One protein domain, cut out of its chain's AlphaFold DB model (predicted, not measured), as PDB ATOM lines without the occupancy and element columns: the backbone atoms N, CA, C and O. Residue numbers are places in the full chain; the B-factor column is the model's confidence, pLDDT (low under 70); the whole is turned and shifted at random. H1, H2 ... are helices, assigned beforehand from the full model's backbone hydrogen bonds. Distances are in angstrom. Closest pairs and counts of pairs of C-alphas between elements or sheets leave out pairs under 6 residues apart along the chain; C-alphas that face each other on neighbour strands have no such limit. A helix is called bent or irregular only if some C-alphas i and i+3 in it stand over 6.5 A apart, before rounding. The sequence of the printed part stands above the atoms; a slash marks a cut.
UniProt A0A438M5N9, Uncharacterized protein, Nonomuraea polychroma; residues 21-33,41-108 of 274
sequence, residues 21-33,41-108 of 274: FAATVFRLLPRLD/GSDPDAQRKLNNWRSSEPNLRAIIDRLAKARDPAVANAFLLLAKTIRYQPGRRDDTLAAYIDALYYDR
ATOM      1  N   PHE A  21      37.808 -32.623  -5.443       91.69
ATOM      2  CA  PHE A  21      37.682 -31.193  -5.151       91.69
ATOM      3  C   PHE A  21      36.607 -30.515  -6.019       91.69
ATOM      4  O   PHE A  21      35.693 -29.877  -5.501       91.69
ATOM      5  N   ALA A  22      36.685 -30.689  -7.341       94.44
ATOM      6  CA  ALA A  22      35.725 -30.118  -8.277       94.44
ATOM      7  C   ALA A  22      34.316 -30.689  -8.074       94.44
ATOM      8  O   ALA A  22      33.342 -29.946  -8.162       94.44
ATOM      9  N   ALA A  23      34.199 -31.980  -7.749       95.38
ATOM     10  CA  ALA A  23      32.918 -32.598  -7.416       95.38
ATOM     11  C   ALA A  23      32.261 -31.933  -6.192       95.38
ATOM     12  O   ALA A  23      31.063 -31.647  -6.229       95.38
ATOM     13  N   THR A  24      33.034 -31.625  -5.144       96.25
ATOM     14  CA  THR A  24      32.534 -30.877  -3.981       96.25
ATOM     15  C   THR A  24      32.068 -29.480  -4.379       96.25
ATOM     16  O   THR A  24      30.953 -29.101  -4.021       96.25
ATOM     17  N   VAL A  25      32.859 -28.736  -5.158       96.38
ATOM     18  CA  VAL A  25      32.453 -27.402  -5.632       96.38
ATOM     19  C   VAL A  25      31.147 -27.487  -6.422       96.38
ATOM     20  O   VAL A  25      30.190 -26.802  -6.079       96.38
ATOM     21  N   PHE A  26      31.038 -28.383  -7.406       97.25
ATOM     22  CA  PHE A  26      29.806 -28.542  -8.188       97.25
ATOM     23  C   PHE A  26      28.587 -28.932  -7.350       97.25
ATOM     24  O   PHE A  26      27.478 -28.527  -7.684       97.25
ATOM     25  N   ARG A  27      28.775 -29.688  -6.265       97.50
ATOM     26  CA  ARG A  27      27.701 -30.022  -5.322       97.50
ATOM     27  C   ARG A  27      27.229 -28.804  -4.521       97.50
ATOM     28  O   ARG A  27      26.047 -28.723  -4.211       97.50
ATOM     29  N   LEU A  28      28.134 -27.890  -4.169       97.50
ATOM     30  CA  LEU A  28      27.837 -26.724  -3.331       97.50
ATOM     31  C   LEU A  28      27.345 -25.513  -4.135       97.50
ATOM     32  O   LEU A  28      26.507 -24.761  -3.646       97.50
ATOM     33  N   LEU A  29      27.828 -25.337  -5.368       96.06
ATOM     34  CA  LEU A  29      27.517 -24.178  -6.211       96.06
ATOM     35  C   LEU A  29      26.021 -23.883  -6.420       96.06
ATOM     36  O   LEU A  29      25.692 -22.700  -6.439       96.06
ATOM     37  N   PRO A  30      25.108 -24.873  -6.521       97.31
ATOM     38  CA  PRO A  30      23.672 -24.605  -6.620       97.31
ATOM     39  C   PRO A  30      23.097 -23.772  -5.469       97.31
ATOM     40  O   PRO A  30      22.027 -23.189  -5.604       97.31
ATOM     41  N   ARG A  31      23.797 -23.674  -4.332       96.31
ATOM     42  CA  ARG A  31      23.411 -22.767  -3.248       96.31
ATOM     43  C   ARG A  31      23.443 -21.298  -3.672       96.31
ATOM     44  O   ARG A  31      22.610 -20.526  -3.217       96.31
ATOM     45  N   LEU A  32      24.358 -20.924  -4.566       96.75
ATOM     46  CA  LEU A  32      24.425 -19.574  -5.128       96.75
ATOM     47  C   LEU A  32      23.324 -19.315  -6.163       96.75
ATOM     48  O   LEU A  32      23.160 -18.185  -6.592       96.75
ATOM     49  N   ASP A  33      22.548 -20.325  -6.553       94.94
ATOM     50  CA  ASP A  33      21.412 -20.140  -7.457       94.94
ATOM     51  C   ASP A  33      20.117 -19.817  -6.659       94.94
ATOM     52  O   ASP A  33      19.082 -19.491  -7.237       94.94
ATOM     53  N   GLY A  41      18.630  -6.995   9.543       94.25
ATOM     54  CA  GLY A  41      18.691  -7.039  10.997       94.25
ATOM     55  C   GLY A  41      20.062  -6.684  11.562       94.25
ATOM     56  O   GLY A  41      20.979  -6.273  10.852       94.25
ATOM     57  N   SER A  42      20.185  -6.809  12.881       94.12
ATOM     58  CA  SER A  42      21.419  -6.517  13.607       94.12
ATOM     59  C   SER A  42      21.489  -7.318  14.909       94.12
ATOM     60  O   SER A  42      20.505  -7.405  15.642       94.12
ATOM     61  N   ASP A  43      22.662  -7.869  15.222       93.88
ATOM     62  CA  ASP A  43      23.023  -8.413  16.536       93.88
ATOM     63  C   ASP A  43      24.362  -7.794  16.994       93.88
ATOM     64  O   ASP A  43      25.435  -8.371  16.782       93.88
ATOM     65  N   PRO A  44      24.330  -6.615  17.650       94.06
ATOM     66  CA  PRO A  44      25.539  -5.907  18.077       94.06
ATOM     67  C   PRO A  44      26.428  -6.709  19.040       94.06
ATOM     68  O   PRO A  44      27.642  -6.494  19.084       94.06
ATOM     69  N   ASP A  45      25.856  -7.633  19.824       94.06
ATOM     70  CA  ASP A  45      26.638  -8.513  20.700       94.06
ATOM     71  C   ASP A  45      27.385  -9.573  19.883       94.06
ATOM     72  O   ASP A  45      28.580  -9.783  20.100       94.06
ATOM     73  N   ALA A  46      26.727 -10.206  18.909       90.81
ATOM     74  CA  ALA A  46      27.390 -11.145  18.009       90.81
ATOM     75  C   ALA A  46      28.468 -10.456  17.157       90.81
ATOM     76  O   ALA A  46      29.571 -10.989  17.044       90.81
ATOM     77  N   GLN A  47      28.215  -9.243  16.654       92.12
ATOM     78  CA  GLN A  47      29.223  -8.438  15.952       92.12
ATOM     79  C   GLN A  47      30.422  -8.106  16.851       92.12
ATOM     80  O   GLN A  47      31.574  -8.278  16.455       92.12
ATOM     81  N   ARG A  48      30.183  -7.685  18.101       93.06
ATOM     82  CA  ARG A  48      31.266  -7.431  19.063       93.06
ATOM     83  C   ARG A  48      32.082  -8.693  19.329       93.06
ATOM     84  O   ARG A  48      33.307  -8.612  19.415       93.06
ATOM     85  N   LYS A  49      31.434  -9.853  19.460       92.19
ATOM     86  CA  LYS A  49      32.116 -11.145  19.636       92.19
ATOM     87  C   LYS A  49      32.911 -11.545  18.398       92.19
ATOM     88  O   LYS A  49      34.020 -12.043  18.555       92.19
ATOM     89  N   LEU A  50      32.388 -11.276  17.201       92.69
ATOM     90  CA  LEU A  50      33.093 -11.485  15.938       92.69
ATOM     91  C   LEU A  50      34.368 -10.635  15.868       92.69
ATOM     92  O   LEU A  50      35.443 -11.162  15.605       92.69
ATOM     93  N   ASN A  51      34.268  -9.345  16.199       89.75
ATOM     94  CA  ASN A  51      35.401  -8.413  16.178       89.75
ATOM     95  C   ASN A  51      36.484  -8.756  17.214       89.75
ATOM     96  O   ASN A  51      37.655  -8.453  17.007       89.75
ATOM     97  N   ASN A  52      36.103  -9.392  18.325       89.12
ATOM     98  CA  ASN A  52      37.019  -9.824  19.384       89.12
ATOM     99  C   ASN A  52      37.356 -11.323  19.314       89.12
ATOM    100  O   ASN A  52      37.834 -11.893  20.300       89.12
ATOM    101  N   TRP A  53      37.061 -11.986  18.195       84.06
ATOM    102  CA  TRP A  53      37.208 -13.430  18.071       84.06
ATOM    103  C   TRP A  53      38.671 -13.877  18.243       84.06
ATOM    104  O   TRP A  53      39.602 -13.268  17.720       84.06
ATOM    105  N   ARG A  54      38.865 -14.977  18.986       75.81
ATOM    106  CA  ARG A  54      40.168 -15.599  19.274       75.81
ATOM    107  C   ARG A  54      40.131 -17.086  18.904       75.81
ATOM    108  O   ARG A  54      39.831 -17.920  19.753       75.81
ATOM    109  N   SER A  55      40.373 -17.399  17.630       71.25
ATOM    110  CA  SER A  55      40.746 -18.722  17.082       71.25
ATOM    111  C   SER A  55      39.973 -19.970  17.552       71.25
ATOM    112  O   SER A  55      40.536 -21.061  17.564       71.25
ATOM    113  N   SER A  56      38.689 -19.858  17.905       87.38
ATOM    114  CA  SER A  56      37.844 -21.014  18.253       87.38
ATOM    115  C   SER A  56      36.746 -21.217  17.210       87.38
ATOM    116  O   SER A  56      35.878 -20.356  17.037       87.38
ATOM    117  N   GLU A  57      36.788 -22.359  16.516       92.38
ATOM    118  CA  GLU A  57      35.781 -22.766  15.526       92.38
ATOM    119  C   GLU A  57      34.374 -22.907  16.143       92.38
ATOM    120  O   GLU A  57      33.450 -22.302  15.596       92.38
ATOM    121  N   PRO A  58      34.165 -23.612  17.280       93.06
ATOM    122  CA  PRO A  58      32.841 -23.711  17.904       93.06
ATOM    123  C   PRO A  58      32.226 -22.348  18.238       93.06
ATOM    124  O   PRO A  58      31.043 -22.119  17.985       93.06
ATOM    125  N   ASN A  59      33.040 -21.413  18.737       92.69
ATOM    126  CA  ASN A  59      32.578 -20.056  19.026       92.69
ATOM    127  C   ASN A  59      32.169 -19.319  17.749       92.69
ATOM    128  O   ASN A  59      31.167 -18.609  17.749       92.69
ATOM    129  N   LEU A  60      32.923 -19.489  16.660       95.12
ATOM    130  CA  LEU A  60      32.609 -18.842  15.391       95.12
ATOM    131  C   LEU A  60      31.316 -19.384  14.780       95.12
ATOM    132  O   LEU A  60      30.508 -18.599  14.301       95.12
ATOM    133  N   ARG A  61      31.071 -20.695  14.878       96.31
ATOM    134  CA  ARG A  61      29.795 -21.304  14.470       96.31
ATOM    135  C   ARG A  61      28.619 -20.748  15.277       96.31
ATOM    136  O   ARG A  61      27.634 -20.326  14.688       96.31
ATOM    137  N   ALA A  62      28.765 -20.621  16.597       95.94
ATOM    138  CA  ALA A  62      27.733 -20.008  17.436       95.94
ATOM    139  C   ALA A  62      27.477 -18.525  17.094       95.94
ATOM    140  O   ALA A  62      26.341 -18.058  17.161       95.94
ATOM    141  N   ILE A  63      28.520 -17.769  16.725       96.50
ATOM    142  CA  ILE A  63      28.383 -16.386  16.242       96.50
ATOM    143  C   ILE A  63      27.639 -16.357  14.902       96.50
ATOM    144  O   ILE A  63      26.707 -15.572  14.752       96.50
ATOM    145  N   ILE A  64      28.010 -17.226  13.958       97.75
ATOM    146  CA  ILE A  64      27.352 -17.365  12.652       97.75
ATOM    147  C   ILE A  64      25.859 -17.650  12.827       97.75
ATOM    148  O   ILE A  64      25.047 -16.936  12.247       97.75
ATOM    149  N   ASP A  65      25.491 -18.630  13.656       97.69
ATOM    150  CA  ASP A  65      24.090 -19.003  13.880       97.69
ATOM    151  C   ASP A  65      23.268 -17.824  14.414       97.69
ATOM    152  O   ASP A  65      22.131 -17.592  13.994       97.69
ATOM    153  N   ARG A  66      23.857 -17.036  15.320       97.44
ATOM    154  CA  ARG A  66      23.223 -15.829  15.858       97.44
ATOM    155  C   ARG A  66      23.047 -14.743  14.806       97.44
ATOM    156  O   ARG A  66      21.941 -14.226  14.675       97.44
ATOM    157  N   LEU A  67      24.098 -14.430  14.048       98.00
ATOM    158  CA  LEU A  67      24.051 -13.423  12.984       98.00
ATOM    159  C   LEU A  67      23.056 -13.826  11.887       98.00
ATOM    160  O   LEU A  67      22.229 -13.013  11.485       98.00
ATOM    161  N   ALA A  68      23.063 -15.094  11.467       97.19
ATOM    162  CA  ALA A  68      22.122 -15.631  10.487       97.19
ATOM    163  C   ALA A  68      20.670 -15.525  10.978       97.19
ATOM    164  O   ALA A  68      19.804 -15.038  10.251       97.19
ATOM    165  N   LYS A  69      20.397 -15.913  12.233       97.25
ATOM    166  CA  LYS A  69      19.063 -15.785  12.844       97.25
ATOM    167  C   LYS A  69      18.612 -14.328  12.939       97.25
ATOM    168  O   LYS A  69      17.434 -14.042  12.734       97.25
ATOM    169  N   ALA A  70      19.538 -13.425  13.245       96.94
ATOM    170  CA  ALA A  70      19.286 -11.993  13.294       96.94
ATOM    171  C   ALA A  70      19.202 -11.345  11.905       96.94
ATOM    172  O   ALA A  70      18.865 -10.171  11.841       96.94
ATOM    173  N   ARG A  71      19.485 -12.077  10.814       96.88
ATOM    174  CA  ARG A  71      19.621 -11.524   9.455       96.88
ATOM    175  C   ARG A  71      20.612 -10.355   9.404       96.88
ATOM    176  O   ARG A  71      20.349  -9.329   8.782       96.88
ATOM    177  N   ASP A  72      21.723 -10.497  10.115       97.69
ATOM    178  CA  ASP A  72      22.767  -9.481  10.221       97.69
ATOM    179  C   ASP A  72      23.756  -9.591   9.040       97.69
ATOM    180  O   ASP A  72      24.289 -10.683   8.816       97.69
ATOM    181  N   PRO A  73      24.063  -8.493   8.317       96.12
ATOM    182  CA  PRO A  73      25.040  -8.483   7.220       96.12
ATOM    183  C   PRO A  73      26.424  -9.050   7.571       96.12
ATOM    184  O   PRO A  73      27.110  -9.607   6.713       96.12
ATOM    185  N   ALA A  74      26.848  -8.972   8.837       97.12
ATOM    186  CA  ALA A  74      28.147  -9.476   9.279       97.12
ATOM    187  C   ALA A  74      28.276 -11.011   9.195       97.12
ATOM    188  O   ALA A  74      29.385 -11.539   9.336       97.12
ATOM    189  N   VAL A  75      27.176 -11.738   8.953       98.25
ATOM    190  CA  VAL A  75      27.179 -13.200   8.804       98.25
ATOM    191  C   VAL A  75      28.125 -13.668   7.690       98.25
ATOM    192  O   VAL A  75      28.859 -14.638   7.890       98.25
ATOM    193  N   ALA A  76      28.200 -12.949   6.564       97.56
ATOM    194  CA  ALA A  76      29.089 -13.295   5.454       97.56
ATOM    195  C   ALA A  76      30.568 -13.241   5.877       97.56
ATOM    196  O   ALA A  76      31.337 -14.176   5.638       97.56
ATOM    197  N   ASN A  77      30.955 -12.187   6.603       96.69
ATOM    198  CA  ASN A  77      32.305 -12.047   7.145       96.69
ATOM    199  C   ASN A  77      32.624 -13.130   8.193       96.69
ATOM    200  O   ASN A  77      33.746 -13.635   8.250       96.69
ATOM    201  N   ALA A  78      31.642 -13.541   9.000       97.25
ATOM    202  CA  ALA A  78      31.831 -14.629   9.955       97.25
ATOM    203  C   ALA A  78      32.110 -15.975   9.260       97.25
ATOM    204  O   ALA A  78      33.023 -16.698   9.670       97.25
ATOM    205  N   PHE A  79      31.408 -16.278   8.162       98.25
ATOM    206  CA  PHE A  79      31.710 -17.441   7.322       98.25
ATOM    207  C   PHE A  79      33.088 -17.354   6.651       98.25
ATOM    208  O   PHE A  79      33.815 -18.349   6.624       98.25
ATOM    209  N   LEU A  80      33.502 -16.171   6.181       96.50
ATOM    210  CA  LEU A  80      34.852 -15.964   5.641       96.50
ATOM    211  C   LEU A  80      35.938 -16.278   6.672       96.50
ATOM    212  O   LEU A  80      36.906 -16.982   6.370       96.50
ATOM    213  N   LEU A  81      35.785 -15.773   7.897       95.69
ATOM    214  CA  LEU A  81      36.716 -16.064   8.986       95.69
ATOM    215  C   LEU A  81      36.740 -17.561   9.312       95.69
ATOM    216  O   LEU A  81      37.815 -18.107   9.572       95.69
ATOM    217  N   LEU A  82      35.596 -18.249   9.230       97.00
ATOM    218  CA  LEU A  82      35.523 -19.693   9.441       97.00
ATOM    219  C   LEU A  82      36.320 -20.431   8.371       97.00
ATOM    220  O   LEU A  82      37.190 -21.229   8.721       97.00
ATOM    221  N   ALA A  83      36.099 -20.103   7.095       96.56
ATOM    222  CA  ALA A  83      36.851 -20.668   5.979       96.56
ATOM    223  C   ALA A  83      38.364 -20.457   6.165       96.56
ATOM    224  O   ALA A  83      39.141 -21.410   6.103       96.56
ATOM    225  N   LYS A  84      38.794 -19.232   6.498       93.94
ATOM    226  CA  LYS A  84      40.208 -18.905   6.760       93.94
ATOM    227  C   LYS A  84      40.799 -19.667   7.948       93.94
ATOM    228  O   LYS A  84      41.977 -20.014   7.910       93.94
ATOM    229  N   THR A  85      39.996 -19.958   8.968       93.94
ATOM    230  CA  THR A  85      40.424 -20.708  10.160       93.94
ATOM    231  C   THR A  85      40.657 -22.187   9.857       93.94
ATOM    232  O   THR A  85      41.607 -22.780  10.368       93.94
ATOM    233  N   ILE A  86      39.803 -22.795   9.027       94.81
ATOM    234  CA  ILE A  86      39.822 -24.247   8.794       94.81
ATOM    235  C   ILE A  86      40.545 -24.662   7.504       94.81
ATOM    236  O   ILE A  86      40.899 -25.832   7.375       94.81
ATOM    237  N   ARG A  87      40.848 -23.732   6.582       93.19
ATOM    238  CA  ARG A  87      41.434 -24.044   5.256       93.19
ATOM    239  C   ARG A  87      42.747 -24.824   5.271       93.19
ATOM    240  O   ARG A  87      43.050 -25.496   4.288       93.19
ATOM    241  N   TYR A  88      43.531 -24.717   6.344       88.88
ATOM    242  CA  TYR A  88      44.819 -25.405   6.497       88.88
ATOM    243  C   TYR A  88      44.730 -26.679   7.346       88.88
ATOM    244  O   TYR A  88      45.733 -27.360   7.543       88.88
ATOM    245  N   GLN A  89      43.543 -27.018   7.853       92.12
ATOM    246  CA  GLN A  89      43.347 -28.220   8.651       92.12
ATOM    247  C   GLN A  89      43.180 -29.451   7.736       92.12
ATOM    248  O   GLN A  89      42.348 -29.433   6.819       92.12
ATOM    249  N   PRO A  90      43.929 -30.544   7.973       90.88
ATOM    250  CA  PRO A  90      43.800 -31.771   7.192       90.88
ATOM    251  C   PRO A  90      42.363 -32.311   7.185       90.88
ATOM    252  O   PRO A  90      41.694 -32.344   8.214       90.88
ATOM    253  N   GLY A  91      41.876 -32.734   6.015       92.62
ATOM    254  CA  GLY A  91      40.536 -33.318   5.862       92.62
ATOM    255  C   GLY A  91      39.365 -32.325   5.895       92.62
ATOM    256  O   GLY A  91      38.240 -32.725   5.626       92.62
ATOM    257  N   ARG A  92      39.603 -31.029   6.141       95.12
ATOM    258  CA  ARG A  92      38.548 -29.997   6.262       95.12
ATOM    259  C   ARG A  92      38.251 -29.241   4.964       95.12
ATOM    260  O   ARG A  92      37.684 -28.150   4.980       95.12
ATOM    261  N   ARG A  93      38.643 -29.802   3.820       93.94
ATOM    262  CA  ARG A  93      38.475 -29.181   2.495       93.94
ATOM    263  C   ARG A  93      37.012 -28.876   2.175       93.94
ATOM    264  O   ARG A  93      36.702 -27.769   1.750       93.94
ATOM    265  N   ASP A  94      36.131 -29.850   2.386       95.75
ATOM    266  CA  ASP A  94      34.705 -29.709   2.084       95.75
ATOM    267  C   ASP A  94      34.055 -28.638   2.965       95.75
ATOM    268  O   ASP A  94      33.334 -27.787   2.452       95.75
ATOM    269  N   ASP A  95      34.388 -28.613   4.258       96.94
ATOM    270  CA  ASP A  95      33.918 -27.582   5.190       96.94
ATOM    271  C   ASP A  95      34.431 -26.186   4.813       96.94
ATOM    272  O   ASP A  95      33.703 -25.204   4.934       96.94
ATOM    273  N   THR A  96      35.677 -26.093   4.338       97.19
ATOM    274  CA  THR A  96      36.269 -24.832   3.864       97.19
ATOM    275  C   THR A  96      35.505 -24.299   2.652       97.19
ATOM    276  O   THR A  96      35.143 -23.124   2.616       97.19
ATOM    277  N   LEU A  97      35.231 -25.165   1.669       97.50
ATOM    278  CA  LEU A  97      34.448 -24.806   0.486       97.50
ATOM    279  C   LEU A  97      33.015 -24.425   0.854       97.50
ATOM    280  O   LEU A  97      32.508 -23.432   0.341       97.50
ATOM    281  N   ALA A  98      32.383 -25.178   1.757       98.06
ATOM    282  CA  ALA A  98      31.047 -24.865   2.249       98.06
ATOM    283  C   ALA A  98      31.016 -23.485   2.911       98.06
ATOM    284  O   ALA A  98      30.161 -22.681   2.567       98.06
ATOM    285  N   ALA A  99      31.994 -23.159   3.761       98.31
ATOM    286  CA  ALA A  99      32.072 -21.854   4.409       98.31
ATOM    287  C   ALA A  99      32.276 -20.696   3.410       98.31
ATOM    288  O   ALA A  99      31.632 -19.662   3.552       98.31
ATOM    289  N   TYR A 100      33.111 -20.853   2.373       98.44
ATOM    290  CA  TYR A 100      33.237 -19.830   1.322       98.44
ATOM    291  C   TYR A 100      31.940 -19.641   0.523       98.44
ATOM    292  O   TYR A 100      31.538 -18.509   0.260       98.44
ATOM    293  N   ILE A 101      31.272 -20.736   0.145       98.38
ATOM    294  CA  ILE A 101      29.999 -20.682  -0.586       98.38
ATOM    295  C   ILE A 101      28.884 -20.101   0.288       98.38
ATOM    296  O   ILE A 101      28.077 -19.321  -0.206       98.38
ATOM    297  N   ASP A 102      28.854 -20.421   1.580       98.38
ATOM    298  CA  ASP A 102      27.909 -19.834   2.529       98.38
ATOM    299  C   ASP A 102      28.164 -18.332   2.697       98.38
ATOM    300  O   ASP A 102      27.211 -17.559   2.678       98.38
ATOM    301  N   ALA A 103      29.424 -17.889   2.768       98.38
ATOM    302  CA  ALA A 103      29.748 -16.462   2.779       98.38
ATOM    303  C   ALA A 103      29.193 -15.747   1.531       98.38
ATOM    304  O   ALA A 103      28.525 -14.725   1.657       98.38
ATOM    305  N   LEU A 104      29.403 -16.322   0.340       98.44
ATOM    306  CA  LEU A 104      28.892 -15.791  -0.932       98.44
ATOM    307  C   LEU A 104      27.371 -15.907  -1.094       98.44
ATOM    308  O   LEU A 104      26.779 -15.153  -1.858       98.44
ATOM    309  N   TYR A 105      26.725 -16.844  -0.403       97.81
ATOM    310  CA  TYR A 105      25.266 -16.909  -0.351       97.81
ATOM    311  C   TYR A 105      24.682 -15.686   0.372       97.81
ATOM    312  O   TYR A 105      23.627 -15.201  -0.026       97.81
ATOM    313  N   TYR A 106      25.374 -15.181   1.399       97.81
ATOM    314  CA  TYR A 106      24.960 -13.996   2.155       97.81
ATOM    315  C   TYR A 106      25.450 -12.667   1.561       97.81
ATOM    316  O   TYR A 106      24.803 -11.650   1.782       97.81
ATOM    317  N   ASP A 107      26.573 -12.651   0.840       97.56
ATOM    318  CA  ASP A 107      27.132 -11.440   0.224       97.56
ATOM    319  C   ASP A 107      27.760 -11.767  -1.141       97.56
ATOM    320  O   ASP A 107      28.976 -11.918  -1.300       97.56
ATOM    321  N   ARG A 108      26.900 -11.953  -2.149       96.69
ATOM    322  CA  ARG A 108      27.303 -12.451  -3.474       96.69
ATOM    323  C   ARG A 108      28.072 -11.428  -4.297       96.69
ATOM    324  O   ARG A 108      28.864 -11.805  -5.162       96.69
TER     325      ARG A 108
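What this domain is: This is residues 21 to 33 and 41 to 108 of the 274 residues of an uncharacterized protein of Nonomuraea polychroma (UniProt A0A438M5N9). Look for a flat slab of helices: H1, H5 and H4 lie side by side, and H3 and short H2 extend the slab, making a triangle with H4. The printed part has 81 residues with five named helices, H1 to H5 along the chain, and no named strand. It is all helix and compact, radius of gyration of the C-alphas 12.7 A, spanning 38 by 29 by 14 A.

How they stand to each other: H1, residues 21 to 33, touches H5, residues 93 to 106, the same way at 17 degrees, a shallow tilt; their closest C-alphas, Leu 32 and Tyr 105, are 5.5 A apart. H5 and H4, residues 75 to 86, form a hairpin, closest at C-alphas 103 and 76, 4.2 A. H4 and H3, residues 57 to 69, form another, closest at C-alphas 75 and 67, 5.2 A. H3 and H2, residues 44 to 51, form a third, only just steep at 35.2 degrees, closest at C-alphas 63 and 46, 5.6 A. Every O i to N i+4 pair is within hydrogen-bond range in H2 to H5, 5 of 9 in H1.

Where its parts are: Find C-alpha 21 at (37.682, -31.193, -5.151); H1 runs 19.8 A and is only just irregular, C-alphas 27 and 30 being 6.9 A apart. H5, 20.3 A, ends at C-alpha 106, (24.960, -13.996, 2.155).

The domain as a whole: Residues 34 to 40 are not printed; C-alphas 33 and 41 are 22.8 A apart across this cut. No printed residue is under pLDDT 70.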